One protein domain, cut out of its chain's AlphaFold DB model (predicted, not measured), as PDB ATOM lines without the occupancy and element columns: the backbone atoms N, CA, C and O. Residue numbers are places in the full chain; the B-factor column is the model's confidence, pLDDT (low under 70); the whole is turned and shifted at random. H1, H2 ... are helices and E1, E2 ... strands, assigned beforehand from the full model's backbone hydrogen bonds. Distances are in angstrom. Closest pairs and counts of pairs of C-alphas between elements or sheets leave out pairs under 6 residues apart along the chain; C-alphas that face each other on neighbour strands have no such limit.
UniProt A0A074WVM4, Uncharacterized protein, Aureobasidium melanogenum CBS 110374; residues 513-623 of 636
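What this domain is: This is residues 513 to 623 of the 636 residues of an uncharacterized protein of Aureobasidium melanogenum CBS 110374 (UniProt A0A074WVM4). A body of one parallel sheet, E1 E5 E6, with two helices side by side, H1 and H2, has a small antiparallel sheet, E2 E3 E4, as a separate head at one end of its length. H2 grazes the parallel sheet. The printed part has 111 residues with two named helices and six strands, in the order E1 E2 E3 E4 H1 E5 H2 E6, a mixed class. It is compact, with a radius of gyration of the C-alphas of 14.7 A, and elongated, spanning 49 by 32 by 20 A.

Where its parts are: E1, residues 514 to 518, begins with C-alpha 514 at (40.214, 48.573, -88.089) and is 13.2 A long. E2 is residues 532 to 536, E3 539 to 542 and E4 545 to 548. H1, residues 561 to 574, is 20.4 A long. E5, residues 584 to 589, measures 16.2 A, and H2, residues 598 to 609, 16.3 A. E6, residues 613 to 618, is 16.6 A long, with C-alpha 618 at (32.471, 38.917, -101.114).

How they stand to each other: Inner strand E5 is parallel to E1, with N 586 and O 515 2.7 A apart, and to E6, with N 587 and O 615 2.8 A apart. E5, H2 and E6 form a strand-helix-strand unit, two parallel neighbours with a helix between, with a right-handed crossover. H1 and H2 touch, closest at the C-alphas of Ala 573 and Leu 607, 5.1 A, at a shallow tilt of 18 degrees, the same way. H1 is not on the sheet E1 E5 E6. E2, E3 and E4 form a meander, each the antiparallel neighbour of the one before, in two hairpins; N 541 and O 533 are 3.0 A apart, N 547 and O 540 2.8 A. Every O i to N i+4 pair is within hydrogen-bond range in H2, and 8 of 10 in H1.

The domain as a whole: The C-alphas farthest apart, those of Asp 544 and Tyr 577, are 49.2 A apart. The printed part has no cut. The links E1 to E2 and E4 to H1 are long. Residues 532 to 537, 555 to 559 and 620 to 623 have pLDDT under 70.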
ATOM      1  N   GLN A 513      42.179  51.528 -85.761       96.94
ATOM      2  CA  GLN A 513      42.723  50.170 -85.647       96.94
ATOM      3  C   GLN A 513      42.168  49.231 -86.722       96.94
ATOM      4  O   GLN A 513      42.918  48.406 -87.245       96.94
ATOM      5  N   GLY A 514      40.886  49.368 -87.064       96.81
ATOM      6  CA  GLY A 514      40.214  48.573 -88.089       96.81
ATOM      7  C   GLY A 514      39.462  49.460 -89.073       96.81
ATOM      8  O   GLY A 514      38.698  50.332 -88.658       96.81
ATOM      9  N   LEU A 515      39.681  49.230 -90.364       96.31
ATOM     10  CA  LEU A 515      39.005  49.924 -91.455       96.31
ATOM     11  C   LEU A 515      38.240  48.911 -92.304       96.31
ATOM     12  O   LEU A 515      38.835  47.954 -92.786       96.31
ATOM     13  N   THR A 516      36.960  49.146 -92.542       96.31
ATOM     14  CA  THR A 516      36.124  48.354 -93.440       96.31
ATOM     15  C   THR A 516      35.586  49.264 -94.537       96.31
ATOM     16  O   THR A 516      34.829  50.190 -94.264       96.31
ATOM     17  N   LEU A 517      35.976  49.012 -95.784       93.75
ATOM     18  CA  LEU A 517      35.515  49.766 -96.947       93.75
ATOM     19  C   LEU A 517      34.510  48.937 -97.739       93.75
ATOM     20  O   LEU A 517      34.790  47.809 -98.148       93.75
ATOM     21  N   VAL A 518      33.335  49.513 -97.941       91.50
ATOM     22  CA  VAL A 518      32.155  48.873 -98.520       91.50
ATOM     23  C   VAL A 518      31.966  49.442 -99.924       91.50
ATOM     24  O   VAL A 518      31.639  50.610-100.060       91.50
ATOM     25  N   ALA A 519      32.192  48.661-100.983       88.19
ATOM     26  CA  ALA A 519      31.903  49.120-102.347       88.19
ATOM     27  C   ALA A 519      30.383  49.265-102.530       88.19
ATOM     28  O   ALA A 519      29.666  48.261-102.522       88.19
ATOM     29  N   THR A 520      29.866  50.486-102.610       80.75
ATOM     30  CA  THR A 520      28.423  50.724-102.801       80.75
ATOM     31  C   THR A 520      28.044  50.798-104.277       80.75
ATOM     32  O   THR A 520      26.883  50.589-104.619       80.75
ATOM     33  N   SER A 521      29.016  51.024-105.164       76.62
ATOM     34  CA  SER A 521      28.833  50.966-106.613       76.62
ATOM     35  C   SER A 521      28.580  49.539-107.090       76.62
ATOM     36  O   SER A 521      29.400  48.656-106.852       76.62
ATOM     37  N   ARG A 522      27.530  49.337-107.890       74.31
ATOM     38  CA  ARG A 522      27.291  48.059-108.598       74.31
ATOM     39  C   ARG A 522      28.103  47.905-109.887       74.31
ATOM     40  O   ARG A 522      28.107  46.842-110.501       74.31
ATOM     41  N   GLU A 523      28.751  48.976-110.342       75.69
ATOM     42  CA  GLU A 523      29.581  48.935-111.546       75.69
ATOM     43  C   GLU A 523      30.895  48.196-111.284       75.69
ATOM     44  O   GLU A 523      31.610  48.554-110.343       75.69
ATOM     45  N   PRO A 524      31.281  47.246-112.148       78.19
ATOM     46  CA  PRO A 524      32.555  46.568-112.014       78.19
ATOM     47  C   PRO A 524      33.724  47.529-112.246       78.19
ATOM     48  O   PRO A 524      33.703  48.407-113.108       78.19
ATOM     49  N   PHE A 525      34.803  47.319-111.500       78.50
ATOM     50  CA  PHE A 525      36.057  48.071-111.597       78.50
ATOM     51  C   PHE A 525      37.005  47.496-112.658       78.50
ATOM     52  O   PHE A 525      38.104  48.013-112.867       78.50
ATOM     53  N   ASN A 526      36.580  46.423-113.328       74.56
ATOM     54  CA  ASN A 526      37.292  45.785-114.421       74.56
ATOM     55  C   ASN A 526      36.409  45.767-115.676       74.56
ATOM     56  O   ASN A 526      35.290  45.256-115.653       74.56
ATOM     57  N   LYS A 527      36.954  46.253-116.795       72.62
ATOM     58  CA  LYS A 527      36.256  46.324-118.083       72.62
ATOM     59  C   LYS A 527      35.773  44.962-118.594       72.62
ATOM     60  O   LYS A 527      34.712  44.863-119.199       72.62
ATOM     61  N   MET A 528      36.521  43.890-118.332       70.88
ATOM     62  CA  MET A 528      36.124  42.523-118.694       70.88
ATOM     63  C   MET A 528      34.873  42.059-117.941       70.88
ATOM     64  O   MET A 528      34.231  41.107-118.379       70.88
ATOM     65  N   LEU A 529      34.536  42.712-116.824       75.00
ATOM     66  CA  LEU A 529      33.392  42.385-115.982       75.00
ATOM     67  C   LEU A 529      32.149  43.249-116.285       75.00
ATOM     68  O   LEU A 529      31.060  42.869-115.860       75.00
ATOM     69  N   GLU A 530      32.262  44.331-117.076       72.19
ATOM     70  CA  GLU A 530      31.163  45.268-117.430       72.19
ATOM     71  C   GLU A 530      29.930  44.602-118.061       72.19
ATOM     72  O   GLU A 530      28.819  45.125-117.976       72.19
ATOM     73  N   HIS A 531      30.104  43.436-118.681       70.44
ATOM     74  CA  HIS A 531      29.024  42.670-119.311       70.44
ATOM     75  C   HIS A 531      28.891  41.268-118.718       70.44
ATOM     76  O   HIS A 531      28.531  40.319-119.418       70.44
ATOM     77  N   THR A 532      29.228  41.127-117.437       68.75
ATOM     78  CA  THR A 532      29.215  39.841-116.742       68.75
ATOM     79  C   THR A 532      28.206  39.827-115.612       68.75
ATOM     80  O   THR A 532      27.970  40.841-114.961       68.75
ATOM     81  N   TYR A 533      27.611  38.664-115.365       69.25
ATOM     82  CA  TYR A 533      26.759  38.445-114.201       69.25
ATOM     83  C   TYR A 533      27.272  37.264-113.379       69.25
ATOM     84  O   TYR A 533      27.717  36.247-113.927       69.25
ATOM     85  N   ALA A 534      27.232  37.415-112.053       67.50
ATOM     86  CA  ALA A 534      27.624  36.375-111.111       67.50
ATOM     87  C   ALA A 534      26.568  35.264-111.079       67.50
ATOM     88  O   ALA A 534      25.386  35.523-110.874       67.50
ATOM     89  N   LEU A 535      26.998  34.011-111.238       67.94
ATOM     90  CA  LEU A 535      26.169  32.831-110.950       67.94
ATOM     91  C   LEU A 535      26.402  32.310-109.527       67.94
ATOM     92  O   LEU A 535      25.534  31.678-108.934       67.94
ATOM     93  N   SER A 536      27.619  32.504-109.023       69.00
ATOM     94  CA  SER A 536      28.087  32.119-107.690       69.00
ATOM     95  C   SER A 536      29.388  32.866-107.403       69.00
ATOM     96  O   SER A 536      30.004  33.351-108.352       69.00
ATOM     97  N   ASP A 537      29.855  32.853-106.154       66.06
ATOM     98  CA  ASP A 537      31.041  33.588-105.682       66.06
ATOM     99  C   ASP A 537      32.283  33.443-106.584       66.06
ATOM    100  O   ASP A 537      33.069  34.369-106.702       66.06
ATOM    101  N   ASN A 538      32.440  32.310-107.285       72.12
ATOM    102  CA  ASN A 538      33.604  32.042-108.141       72.12
ATOM    103  C   ASN A 538      33.298  31.899-109.642       72.12
ATOM    104  O   ASN A 538      34.213  31.590-110.412       72.12
ATOM    105  N   LYS A 539      32.046  32.063-110.089       77.50
ATOM    106  CA  LYS A 539      31.656  31.835-111.495       77.50
ATOM    107  C   LYS A 539      30.838  32.980-112.053       77.50
ATOM    108  O   LYS A 539      29.800  33.334-111.496       77.50
ATOM    109  N   VAL A 540      31.263  33.450-113.216       77.38
ATOM    110  CA  VAL A 540      30.626  34.530-113.963       77.38
ATOM    111  C   VAL A 540      30.301  34.083-115.374       77.38
ATOM    112  O   VAL A 540      30.948  33.190-115.926       77.38
ATOM    113  N   VAL A 541      29.290  34.700-115.966       77.19
ATOM    114  CA  VAL A 541      29.004  34.535-117.389       77.19
ATOM    115  C   VAL A 541      29.618  35.691-118.153       77.19
ATOM    116  O   VAL A 541      29.359  36.845-117.835       77.19
ATOM    117  N   VAL A 542      30.438  35.373-119.152       74.94
ATOM    118  CA  VAL A 542      31.058  36.336-120.066       74.94
ATOM    119  C   VAL A 542      30.554  36.022-121.474       74.94
ATOM    120  O   VAL A 542      30.929  34.998-122.056       74.94
ATOM    121  N   GLY A 543      29.665  36.863-122.009       75.44
ATOM    122  CA  GLY A 543      28.920  36.548-123.236       75.44
ATOM    123  C   GLY A 543      28.062  35.289-123.049       75.44
ATOM    124  O   GLY A 543      27.263  35.227-122.125       75.44
ATOM    125  N   ASP A 544      28.288  34.254-123.863       73.88
ATOM    126  CA  ASP A 544      27.546  32.979-123.786       73.88
ATOM    127  C   ASP A 544      28.265  31.887-122.969       73.88
ATOM    128  O   ASP A 544      27.905  30.707-123.024       73.88
ATOM    129  N   ARG A 545      29.351  32.224-122.257       78.25
ATOM    130  CA  ARG A 545      30.213  31.234-121.587       78.25
ATOM    131  C   ARG A 545      30.283  31.455-120.087       78.25
ATOM    132  O   ARG A 545      30.551  32.556-119.627       78.25
ATOM    133  N   VAL A 546      30.145  30.367-119.331       82.06
ATOM    134  CA  VAL A 546      30.431  30.344-117.891       82.06
ATOM    135  C   VAL A 546      31.937  30.182-117.690       82.06
ATOM    136  O   VAL A 546      32.519  29.192-118.138       82.06
ATOM    137  N   VAL A 547      32.559  31.134-117.003       80.69
ATOM    138  CA  VAL A 547      33.998  31.175-116.722       80.69
ATOM    139  C   VAL A 547      34.208  31.325-115.214       80.69
ATOM    140  O   VAL A 547      33.420  31.966-114.521       80.69
ATOM    141  N   GLU A 548      35.258  30.704-114.677       79.44
ATOM    142  CA  GLU A 548      35.671  30.956-113.291       79.44
ATOM    143  C   GLU A 548      36.423  32.285-113.203       79.44
ATOM    144  O   GLU A 548      37.285  32.554-114.042       79.44
ATOM    145  N   LEU A 549      36.143  33.089-112.174       73.06
ATOM    146  CA  LEU A 549      36.781  34.400-111.972       73.06
ATOM    147  C   LEU A 549      38.315  34.301-111.954       73.06
ATOM    148  O   LEU A 549      38.997  35.147-112.523       73.06
ATOM    149  N   SER A 550      38.867  33.223-111.388       72.94
ATOM    150  CA  SER A 550      40.313  32.958-111.349       72.94
ATOM    151  C   SER A 550      40.959  32.740-112.719       72.94
ATOM    152  O   SER A 550      42.176  32.849-112.839       72.94
ATOM    153  N   ASN A 551      40.165  32.402-113.737       75.12
ATOM    154  CA  ASN A 551      40.647  32.158-115.097       75.12
ATOM    155  C   ASN A 551      40.605  33.426-115.959       75.12
ATOM    156  O   ASN A 551      41.070  33.401-117.099       75.12
ATOM    157  N   LEU A 552      40.049  34.523-115.437       75.31
ATOM    158  CA  LEU A 552      40.068  35.814-116.105       75.31
ATOM    159  C   LEU A 552      41.410  36.499-115.846       75.31
ATOM    160  O   LEU A 552      41.833  36.693-114.708       75.31
ATOM    161  N   SER A 553      42.089  36.867-116.926       70.25
ATOM    162  CA  SER A 553      43.305  37.667-116.863       70.25
ATOM    163  C   SER A 553      42.954  39.148-116.928       70.25
ATOM    164  O   SER A 553      42.296  39.582-117.876       70.25
ATOM    165  N   CYS A 554      43.464  39.917-115.968       71.25
ATOM    166  CA  CYS A 554      43.586  41.365-116.093       71.25
ATOM    167  C   CYS A 554      44.359  41.694-117.383       71.25
ATOM    168  O   CYS A 554      45.398  41.078-117.656       71.25
ATOM    169  N   GLN A 555      43.832  42.594-118.213       64.94
ATOM    170  CA  GLN A 555      44.502  42.964-119.459       64.94
ATOM    171  C   GLN A 555      45.613  43.962-119.133       64.94
ATOM    172  O   GLN A 555      45.330  45.082-118.736       64.94
ATOM    173  N   ALA A 556      46.874  43.566-119.323       53.19
ATOM    174  CA  ALA A 556      48.036  44.393-118.974       53.19
ATOM    175  C   ALA A 556      48.051  45.781-119.653       53.19
ATOM    176  O   ALA A 556      48.630  46.715-119.106       53.19
ATOM    177  N   ASP A 557      47.392  45.913-120.809       53.84
ATOM    178  CA  ASP A 557      47.324  47.153-121.592       53.84
ATOM    179  C   ASP A 557      46.086  48.014-121.271       53.84
ATOM    180  O   ASP A 557      45.930  49.108-121.817       53.84
ATOM    181  N   ALA A 558      45.193  47.540-120.395       57.78
ATOM    182  CA  ALA A 558      44.050  48.298-119.910       57.78
ATOM    183  C   ALA A 558      44.341  48.771-118.482       57.78
ATOM    184  O   ALA A 558      44.484  47.976-117.559       57.78
ATOM    185  N   TYR A 559      44.442  50.083-118.299       58.91
ATOM    186  CA  TYR A 559      44.454  50.676-116.968       58.91
ATOM    187  C   TYR A 559      43.085  50.412-116.313       58.91
ATOM    188  O   TYR A 559      42.050  50.739-116.897       58.91
ATOM    189  N   GLU A 560      43.069  49.746-115.156       76.81
ATOM    190  CA  GLU A 560      41.849  49.282-114.481       76.81
ATOM    191  C   GLU A 560      41.647  50.035-113.160       76.81
ATOM    192  O   GLU A 560      42.598  50.208-112.398       76.81
ATOM    193  N   LYS A 561      40.397  50.407-112.836       83.50
ATOM    194  CA  LYS A 561      40.051  51.117-111.586       83.50
ATOM    195  C   LYS A 561      40.522  50.354-110.341       83.50
ATOM    196  O   LYS A 561      40.908  50.949-109.343       83.50
ATOM    197  N   ALA A 562      40.537  49.022-110.407       83.94
ATOM    198  CA  ALA A 562      41.046  48.186-109.327       83.94
ATOM    199  C   ALA A 562      42.555  48.376-109.080       83.94
ATOM    200  O   ALA A 562      42.985  48.305-107.935       83.94
ATOM    201  N   HIS A 563      43.370  48.622-110.109       87.19
ATOM    202  CA  HIS A 563      44.793  48.911-109.903       87.19
ATOM    203  C   HIS A 563      44.966  50.242-109.173       87.19
ATOM    204  O   HIS A 563      45.594  50.263-108.121       87.19
ATOM    205  N   GLU A 564      44.304  51.301-109.651       87.12
ATOM    206  CA  GLU A 564      44.297  52.617-108.992       87.12
ATOM    207  C   GLU A 564      43.874  52.512-107.518       87.12
ATOM    208  O   GLU A 564      44.550  53.035-106.637       87.12
ATOM    209  N   LEU A 565      42.800  51.769-107.227       89.12
ATOM    210  CA  LEU A 565      42.327  51.533-105.862       89.12
ATOM    211  C   LEU A 565      43.403  50.899-104.970       89.12
ATOM    212  O   LEU A 565      43.618  51.324-103.835       89.12
ATOM    213  N   PHE A 566      44.048  49.831-105.440       90.56
ATOM    214  CA  PHE A 566      45.038  49.117-104.636       90.56
ATOM    215  C   PHE A 566      46.362  49.882-104.523       90.56
ATOM    216  O   PHE A 566      47.037  49.750-103.500       90.56
ATOM    217  N   GLU A 567      46.696  50.722-105.502       90.06
ATOM    218  CA  GLU A 567      47.773  51.707-105.397       90.06
ATOM    219  C   GLU A 567      47.447  52.769-104.335       90.06
ATOM    220  O   GLU A 567      48.267  52.998-103.446       90.06
ATOM    221  N   GLU A 568      46.241  53.346-104.334       90.25
ATOM    222  CA  GLU A 568      45.776  54.274-103.288       90.25
ATOM    223  C   GLU A 568      45.824  53.629-101.894       90.25
ATOM    224  O   GLU A 568      46.380  54.206-100.957       90.25
ATOM    225  N   LEU A 569      45.325  52.396-101.756       91.62
ATOM    226  CA  LEU A 569      45.386  51.647-100.499       91.62
ATOM    227  C   LEU A 569      46.831  51.402-100.053       91.62
ATOM    228  O   LEU A 569      47.124  51.518 -98.861       91.62
ATOM    229  N   SER A 570      47.743  51.091-100.980       92.19
ATOM    230  CA  SER A 570      49.157  50.846-100.664       92.19
ATOM    231  C   SER A 570      49.857  52.072-100.069       92.19
ATOM    232  O   SER A 570      50.780  51.907 -99.271       92.19
ATOM    233  N   GLN A 571      49.347  53.287-100.308       91.44
ATOM    234  CA  GLN A 571      49.859  54.503 -99.668       91.44
ATOM    235  C   GLN A 571      49.761  54.446 -98.136       91.44
ATOM    236  O   GLN A 571      50.562  55.093 -97.462       91.44
ATOM    237  N   LEU A 572      48.839  53.660 -97.560       91.88
ATOM    238  CA  LEU A 572      48.772  53.435 -96.108       91.88
ATOM    239  C   LEU A 572      50.015  52.705 -95.569       91.88
ATOM    240  O   LEU A 572      50.388  52.903 -94.410       91.88
ATOM    241  N   ALA A 573      50.652  51.862 -96.389       92.12
ATOM    242  CA  ALA A 573      51.903  51.195 -96.042       92.12
ATOM    243  C   ALA A 573      53.060  52.203 -96.003       92.12
ATOM    244  O   ALA A 573      53.813  52.239 -95.028       92.12
ATOM    245  N   ASP A 574      53.148  53.058 -97.024       90.88
ATOM    246  CA  ASP A 574      54.201  54.071 -97.154       90.88
ATOM    247  C   ASP A 574      54.073  55.181 -96.098       90.88
ATOM    248  O   ASP A 574      55.072  55.682 -95.575       90.88
ATOM    249  N   HIS A 575      52.840  55.519 -95.711       91.50
ATOM    250  CA  HIS A 575      52.521  56.602 -94.774       91.50
ATOM    251  C   HIS A 575      52.027  56.074 -93.428       91.50
ATOM    252  O   HIS A 575      51.117  56.617 -92.798       91.50
ATOM    253  N   ARG A 576      52.672  55.009 -92.944       90.56
ATOM    254  CA  ARG A 576      52.303  54.325 -91.700       90.56
ATOM    255  C   ARG A 576      52.241  55.235 -90.472       90.56
ATOM    256  O   ARG A 576      51.521  54.941 -89.523       90.56
ATOM    257  N   TYR A 577      53.002  56.327 -90.486       89.31
ATOM    258  CA  TYR A 577      53.036  57.319 -89.413       89.31
ATOM    259  C   TYR A 577      51.728  58.116 -89.275       89.31
ATOM    260  O   TYR A 577      51.454  58.598 -88.179       89.31
ATOM    261  N   SER A 578      50.924  58.234 -90.339       88.75
ATOM    262  CA  SER A 578      49.613  58.905 -90.310       88.75
ATOM    263  C   SER A 578      48.543  58.029 -89.656       88.75
ATOM    264  O   SER A 578      47.680  58.523 -88.941       88.75
ATOM    265  N   VAL A 579      48.652  56.708 -89.833       91.81
ATOM    266  CA  VAL A 579      47.739  55.696 -89.273       91.81
ATOM    267  C   VAL A 579      48.509  54.633 -88.474       91.81
ATOM    268  O   VAL A 579      48.509  53.445 -88.822       91.81
ATOM    269  N   PRO A 580      49.203  55.015 -87.385       93.06
ATOM    270  CA  PRO A 580      50.122  54.121 -86.677       93.06
ATOM    271  C   PRO A 580      49.410  52.955 -85.976       93.06
ATOM    272  O   PRO A 580      50.004  51.887 -85.776       93.06
ATOM    273  N   ALA A 581      48.139  53.136 -85.608       95.19
ATOM    274  CA  ALA A 581      47.342  52.133 -84.910       95.19
ATOM    275  C   ALA A 581      46.687  51.100 -85.841       95.19
ATOM    276  O   ALA A 581      46.351  50.021 -85.360       95.19
ATOM    277  N   LEU A 582      46.568  51.368 -87.150       96.44
ATOM    278  CA  LEU A 582      45.793  50.528 -88.074       96.44
ATOM    279  C   LEU A 582      46.373  49.111 -88.124       96.44
ATOM    280  O   LEU A 582      47.589  48.948 -88.175       96.44
ATOM    281  N   ARG A 583      45.564  48.064 -88.066       95.69
ATOM    282  CA  ARG A 583      46.034  46.667 -88.116       95.69
ATOM    283  C   ARG A 583      45.299  45.855 -89.159       95.69
ATOM    284  O   ARG A 583      45.894  44.936 -89.714       95.69
ATOM    285  N   GLU A 584      44.050  46.202 -89.426       96.38
ATOM    286  CA  GLU A 584      43.162  45.413 -90.269       96.38
ATOM    287  C   GLU A 584      42.440  46.330 -91.256       96.38
ATOM    288  O   GLU A 584      41.913  47.379 -90.879       96.38
ATOM    289  N   VAL A 585      42.445  45.927 -92.525       96.25
ATOM    290  CA  VAL A 585      41.668  46.541 -93.600       96.25
ATOM    291  C   VAL A 585      40.789  45.462 -94.217       96.25
ATOM    292  O   VAL A 585      41.283  44.463 -94.740       96.25
ATOM    293  N   HIS A 586      39.485  45.669 -94.168       95.69
ATOM    294  CA  HIS A 586      38.475  44.831 -94.782       95.69
ATOM    295  C   HIS A 586      37.910  45.539 -96.012       95.69
ATOM    296  O   HIS A 586      37.548  46.706 -95.946       95.69
ATOM    297  N   LEU A 587      37.817  44.834 -97.133       93.00
ATOM    298  CA  LEU A 587      37.144  45.300 -98.340       93.00
ATOM    299  C   LEU A 587      35.923  44.412 -98.571       93.00
ATOM    300  O   LEU A 587      36.076  43.203 -98.748       93.00
ATOM    301  N   LEU A 588      34.731  45.000 -98.554       89.94
ATOM    302  CA  LEU A 588      33.457  44.328 -98.809       89.94
ATOM    303  C   LEU A 588      32.974  44.684-100.214       89.94
ATOM    304  O   LEU A 588      32.590  45.830-100.460       89.94
ATOM    305  N   ARG A 589      32.959  43.702-101.116       85.62
ATOM    306  CA  ARG A 589      32.626  43.886-102.536       85.62
ATOM    307  C   ARG A 589      31.583  42.888-103.021       85.62
ATOM    308  O   ARG A 589      31.393  41.846-102.399       85.62
ATOM    309  N   ASP A 590      31.006  43.155-104.183       79.94
ATOM    310  CA  ASP A 590      30.347  42.108-104.960       79.94
ATOM    311  C   ASP A 590      31.405  41.206-105.629       79.94
ATOM    312  O   ASP A 590      32.479  41.696-106.003       79.94
ATOM    313  N   PRO A 591      31.137  39.900-105.834       74.19
ATOM    314  CA  PRO A 591      32.111  38.979-106.439       74.19
ATOM    315  C   PRO A 591      32.632  39.429-107.815       74.19
ATOM    316  O   PRO A 591      33.764  39.128-108.190       74.19
ATOM    317  N   CYS A 592      31.816  40.171-108.570       75.19
ATOM    318  CA  CYS A 592      32.165  40.701-109.891       75.19
ATOM    319  C   CYS A 592      32.813  42.091-109.857       75.19
ATOM    320  O   CYS A 592      33.006  42.682-110.919       75.19
ATOM    321  N   GLN A 593      33.141  42.641-108.687       80.56
ATOM    322  CA  GLN A 593      33.624  44.018-108.623       80.56
ATOM    323  C   GLN A 593      35.034  44.163-109.208       80.56
ATOM    324  O   GLN A 593      35.287  45.088-109.971       80.56
ATOM    325  N   TRP A 594      35.968  43.263-108.884       84.12
ATOM    326  CA  TRP A 594      37.317  43.268-109.466       84.12
ATOM    327  C   TRP A 594      38.000  41.902-109.394       84.12
ATOM    328  O   TRP A 594      37.654  41.055-108.573       84.12
ATOM    329  N   LEU A 595      39.027  41.709-110.225       81.12
ATOM    330  CA  LEU A 595      39.836  40.490-110.254       81.12
ATOM    331  C   LEU A 595      41.016  40.576-109.276       81.12
ATOM    332  O   LEU A 595      41.678  41.606-109.167       81.12
ATOM    333  N   ASP A 596      41.341  39.470-108.606       80.12
ATOM    334  CA  ASP A 596      42.546  39.348-107.772       80.12
ATOM    335  C   ASP A 596      43.793  39.049-108.633       80.12
ATOM    336  O   ASP A 596      44.381  37.965-108.575       80.12
ATOM    337  N   CYS A 597      44.186  40.012-109.469       83.06
ATOM    338  CA  CYS A 597      45.352  39.910-110.351       83.06
ATOM    339  C   CYS A 597      46.692  40.023-109.588       83.06
ATOM    340  O   CYS A 597      46.738  40.338-108.397       83.06
ATOM    341  N   GLU A 598      47.818  39.783-110.272       85.75
ATOM    342  CA  GLU A 598      49.152  39.867-109.650       85.75
ATOM    343  C   GLU A 598      49.495  41.266-109.116       85.75
ATOM    344  O   GLU A 598      50.171  41.364-108.091       85.75
ATOM    345  N   HIS A 599      48.990  42.329-109.752       86.62
ATOM    346  CA  HIS A 599      49.154  43.702-109.270       86.62
ATOM    347  C   HIS A 599      48.447  43.898-107.917       86.62
ATOM    348  O   HIS A 599      49.093  44.238-106.928       86.62
ATOM    349  N   VAL A 600      47.160  43.546-107.822       87.69
ATOM    350  CA  VAL A 600      46.386  43.585-106.564       87.69
ATOM    351  C   VAL A 600      47.065  42.757-105.464       87.69
ATOM    352  O   VAL A 600      47.192  43.204-104.322       87.69
ATOM    353  N   LYS A 601      47.568  41.559-105.795       89.25
ATOM    354  CA  LYS A 601      48.326  40.720-104.848       89.25
ATOM    355  C   LYS A 601      49.643  41.360-104.408       89.25
ATOM    356  O   LYS A 601      50.111  41.066-103.308       89.25
ATOM    357  N   LEU A 602      50.299  42.152-105.254       91.19
ATOM    358  CA  LEU A 602      51.524  42.865-104.894       91.19
ATOM    359  C   LEU A 602      51.224  44.000-103.907       91.19
ATOM    360  O   LEU A 602      51.865  44.049-102.859       91.19
ATOM    361  N   CYS A 603      50.212  44.824-104.178       91.56
ATOM    362  CA  CYS A 603      49.781  45.900-103.277       91.56
ATOM    363  C   CYS A 603      49.322  45.362-101.911       91.56
ATOM    364  O   CYS A 603      49.722  45.875-100.867       91.56
ATOM    365  N   LYS A 604      48.559  44.257-101.890       92.69
ATOM    366  CA  LYS A 604      48.193  43.562-100.640       92.69
ATOM    367  C   LYS A 604      49.430  43.134 -99.842       92.69
ATOM    368  O   LYS A 604      49.505  43.390 -98.645       92.69
ATOM    369  N   ARG A 605      50.432  42.547-100.507       94.00
ATOM    370  CA  ARG A 605      51.694  42.148 -99.858       94.00
ATOM    371  C   ARG A 605      52.464  43.337 -99.283       94.00
ATOM    372  O   ARG A 605      53.085  43.178 -98.236       94.00
ATOM    373  N   GLN A 606      52.439  44.503 -99.928       94.62
ATOM    374  CA  GLN A 606      53.067  45.721 -99.393       94.62
ATOM    375  C   GLN A 606      52.410  46.156 -98.073       94.62
ATOM    376  O   GLN A 606      53.109  46.428 -97.097       94.62
ATOM    377  N   LEU A 607      51.076  46.131 -98.003       94.44
ATOM    378  CA  LEU A 607      50.329  46.412 -96.770       94.44
ATOM    379  C   LEU A 607      50.643  45.401 -95.660       94.44
ATOM    380  O   LEU A 607      50.935  45.789 -94.527       94.44
ATOM    381  N   GLU A 608      50.673  44.111 -95.995       94.38
ATOM    382  CA  GLU A 608      51.018  43.043 -95.048       94.38
ATOM    383  C   GLU A 608      52.445  43.197 -94.502       94.38
ATOM    384  O   GLU A 608      52.675  43.019 -93.303       94.38
ATOM    385  N   GLN A 609      53.403  43.593 -95.348       94.62
ATOM    386  CA  GLN A 609      54.781  43.889 -94.936       94.62
ATOM    387  C   GLN A 609      54.866  45.087 -93.979       94.62
ATOM    388  O   GLN A 609      55.720  45.092 -93.092       94.62
ATOM    389  N   ALA A 610      53.955  46.058 -94.094       93.31
ATOM    390  CA  ALA A 610      53.807  47.178 -93.158       93.31
ATOM    391  C   ALA A 610      53.000  46.826 -91.884       93.31
ATOM    392  O   ALA A 610      52.711  47.695 -91.046       93.31
ATOM    393  N   GLY A 611      52.635  45.551 -91.708       93.69
ATOM    394  CA  GLY A 611      51.884  45.055 -90.554       93.69
ATOM    395  C   GLY A 611      50.396  45.402 -90.589       93.69
ATOM    396  O   GLY A 611      49.796  45.576 -89.525       93.69
ATOM    397  N   ILE A 612      49.817  45.558 -91.783       96.31
ATOM    398  CA  ILE A 612      48.380  45.752 -92.009       96.31
ATOM    399  C   ILE A 612      47.838  44.501 -92.707       96.31
ATOM    400  O   ILE A 612      48.226  44.190 -93.828       96.31
ATOM    401  N   SER A 613      46.937  43.776 -92.051       94.81
ATOM    402  CA  SER A 613      46.274  42.611 -92.642       94.81
ATOM    403  C   SER A 613      45.150  43.076 -93.560       94.81
ATOM    404  O   SER A 613      44.308  43.868 -93.136       94.81
ATOM    405  N   VAL A 614      45.125  42.587 -94.800       93.69
ATOM    406  CA  VAL A 614      44.088  42.938 -95.779       93.69
ATOM    407  C   VAL A 614      43.186  41.739 -96.027       93.69
ATOM    408  O   VAL A 614      43.637  40.672 -96.443       93.69
ATOM    409  N   HIS A 615      41.890  41.925 -95.816       92.12
ATOM    410  CA  HIS A 615      40.866  40.910 -96.013       92.12
ATOM    411  C   HIS A 615      39.878  41.389 -97.070       92.12
ATOM    412  O   HIS A 615      39.331  42.479 -96.957       92.12
ATOM    413  N   VAL A 616      39.637  40.571 -98.090       88.81
ATOM    414  CA  VAL A 616      38.595  40.840 -99.086       88.81
ATOM    415  C   VAL A 616      37.471  39.850 -98.864       88.81
ATOM    416  O   VAL A 616      37.717  38.646 -98.795       88.81
ATOM    417  N   HIS A 617      36.266  40.381 -98.717       88.12
ATOM    418  CA  HIS A 617      35.051  39.641 -98.439       88.12
ATOM    419  C   HIS A 617      34.058  39.904 -99.559       88.12
ATOM    420  O   HIS A 617      33.755  41.059 -99.872       88.12
ATOM    421  N   ASP A 618      33.543  38.828-100.138       82.31
ATOM    422  CA  ASP A 618      32.471  38.917-101.114       82.31
ATOM    423  C   ASP A 618      31.124  38.949-100.379       82.31
ATOM    424  O   ASP A 618      30.889  38.180 -99.438       82.31
ATOM    425  N   ARG A 619      30.242  39.867-100.777       74.69
ATOM    426  CA  ARG A 619      28.864  39.913-100.284       74.69
ATOM    427  C   ARG A 619      28.093  38.707-100.796       74.69
ATOM    428  O   ARG A 619      28.384  38.167-101.864       74.69
ATOM    429  N   ALA A 620      27.086  38.295-100.030       65.88
ATOM    430  CA  ALA A 620      26.137  37.308-100.516       65.88
ATOM    431  C   ALA A 620      25.506  37.843-101.806       65.88
ATOM    432  O   ALA A 620      25.002  38.962-101.818       65.88
ATOM    433  N   ILE A 621      25.559  37.055-102.882       57.22
ATOM    434  CA  ILE A 621      24.929  37.425-104.150       57.22
ATOM    435  C   ILE A 621      23.422  37.496-103.909       57.22
ATOM    436  O   ILE A 621      22.739  36.470-103.848       57.22
ATOM    437  N   GLU A 622      22.903  38.710-103.775       50.38
ATOM    438  CA  GLU A 622      21.488  38.971-103.976       50.38
ATOM    439  C   GLU A 622      21.229  38.709-105.462       50.38
ATOM    440  O   GLU A 622      21.858  39.303-106.338       50.38
ATOM    441  N   GLY A 623      20.419  37.686-105.758       35.06
ATOM    442  CA  GLY A 623      20.167  37.260-107.133       35.06
ATOM    443  C   GLY A 623      19.670  38.420-108.007       35.06
ATOM    444  O   GLY A 623      19.193  39.424-107.479       35.06
TER     445      GLY A 623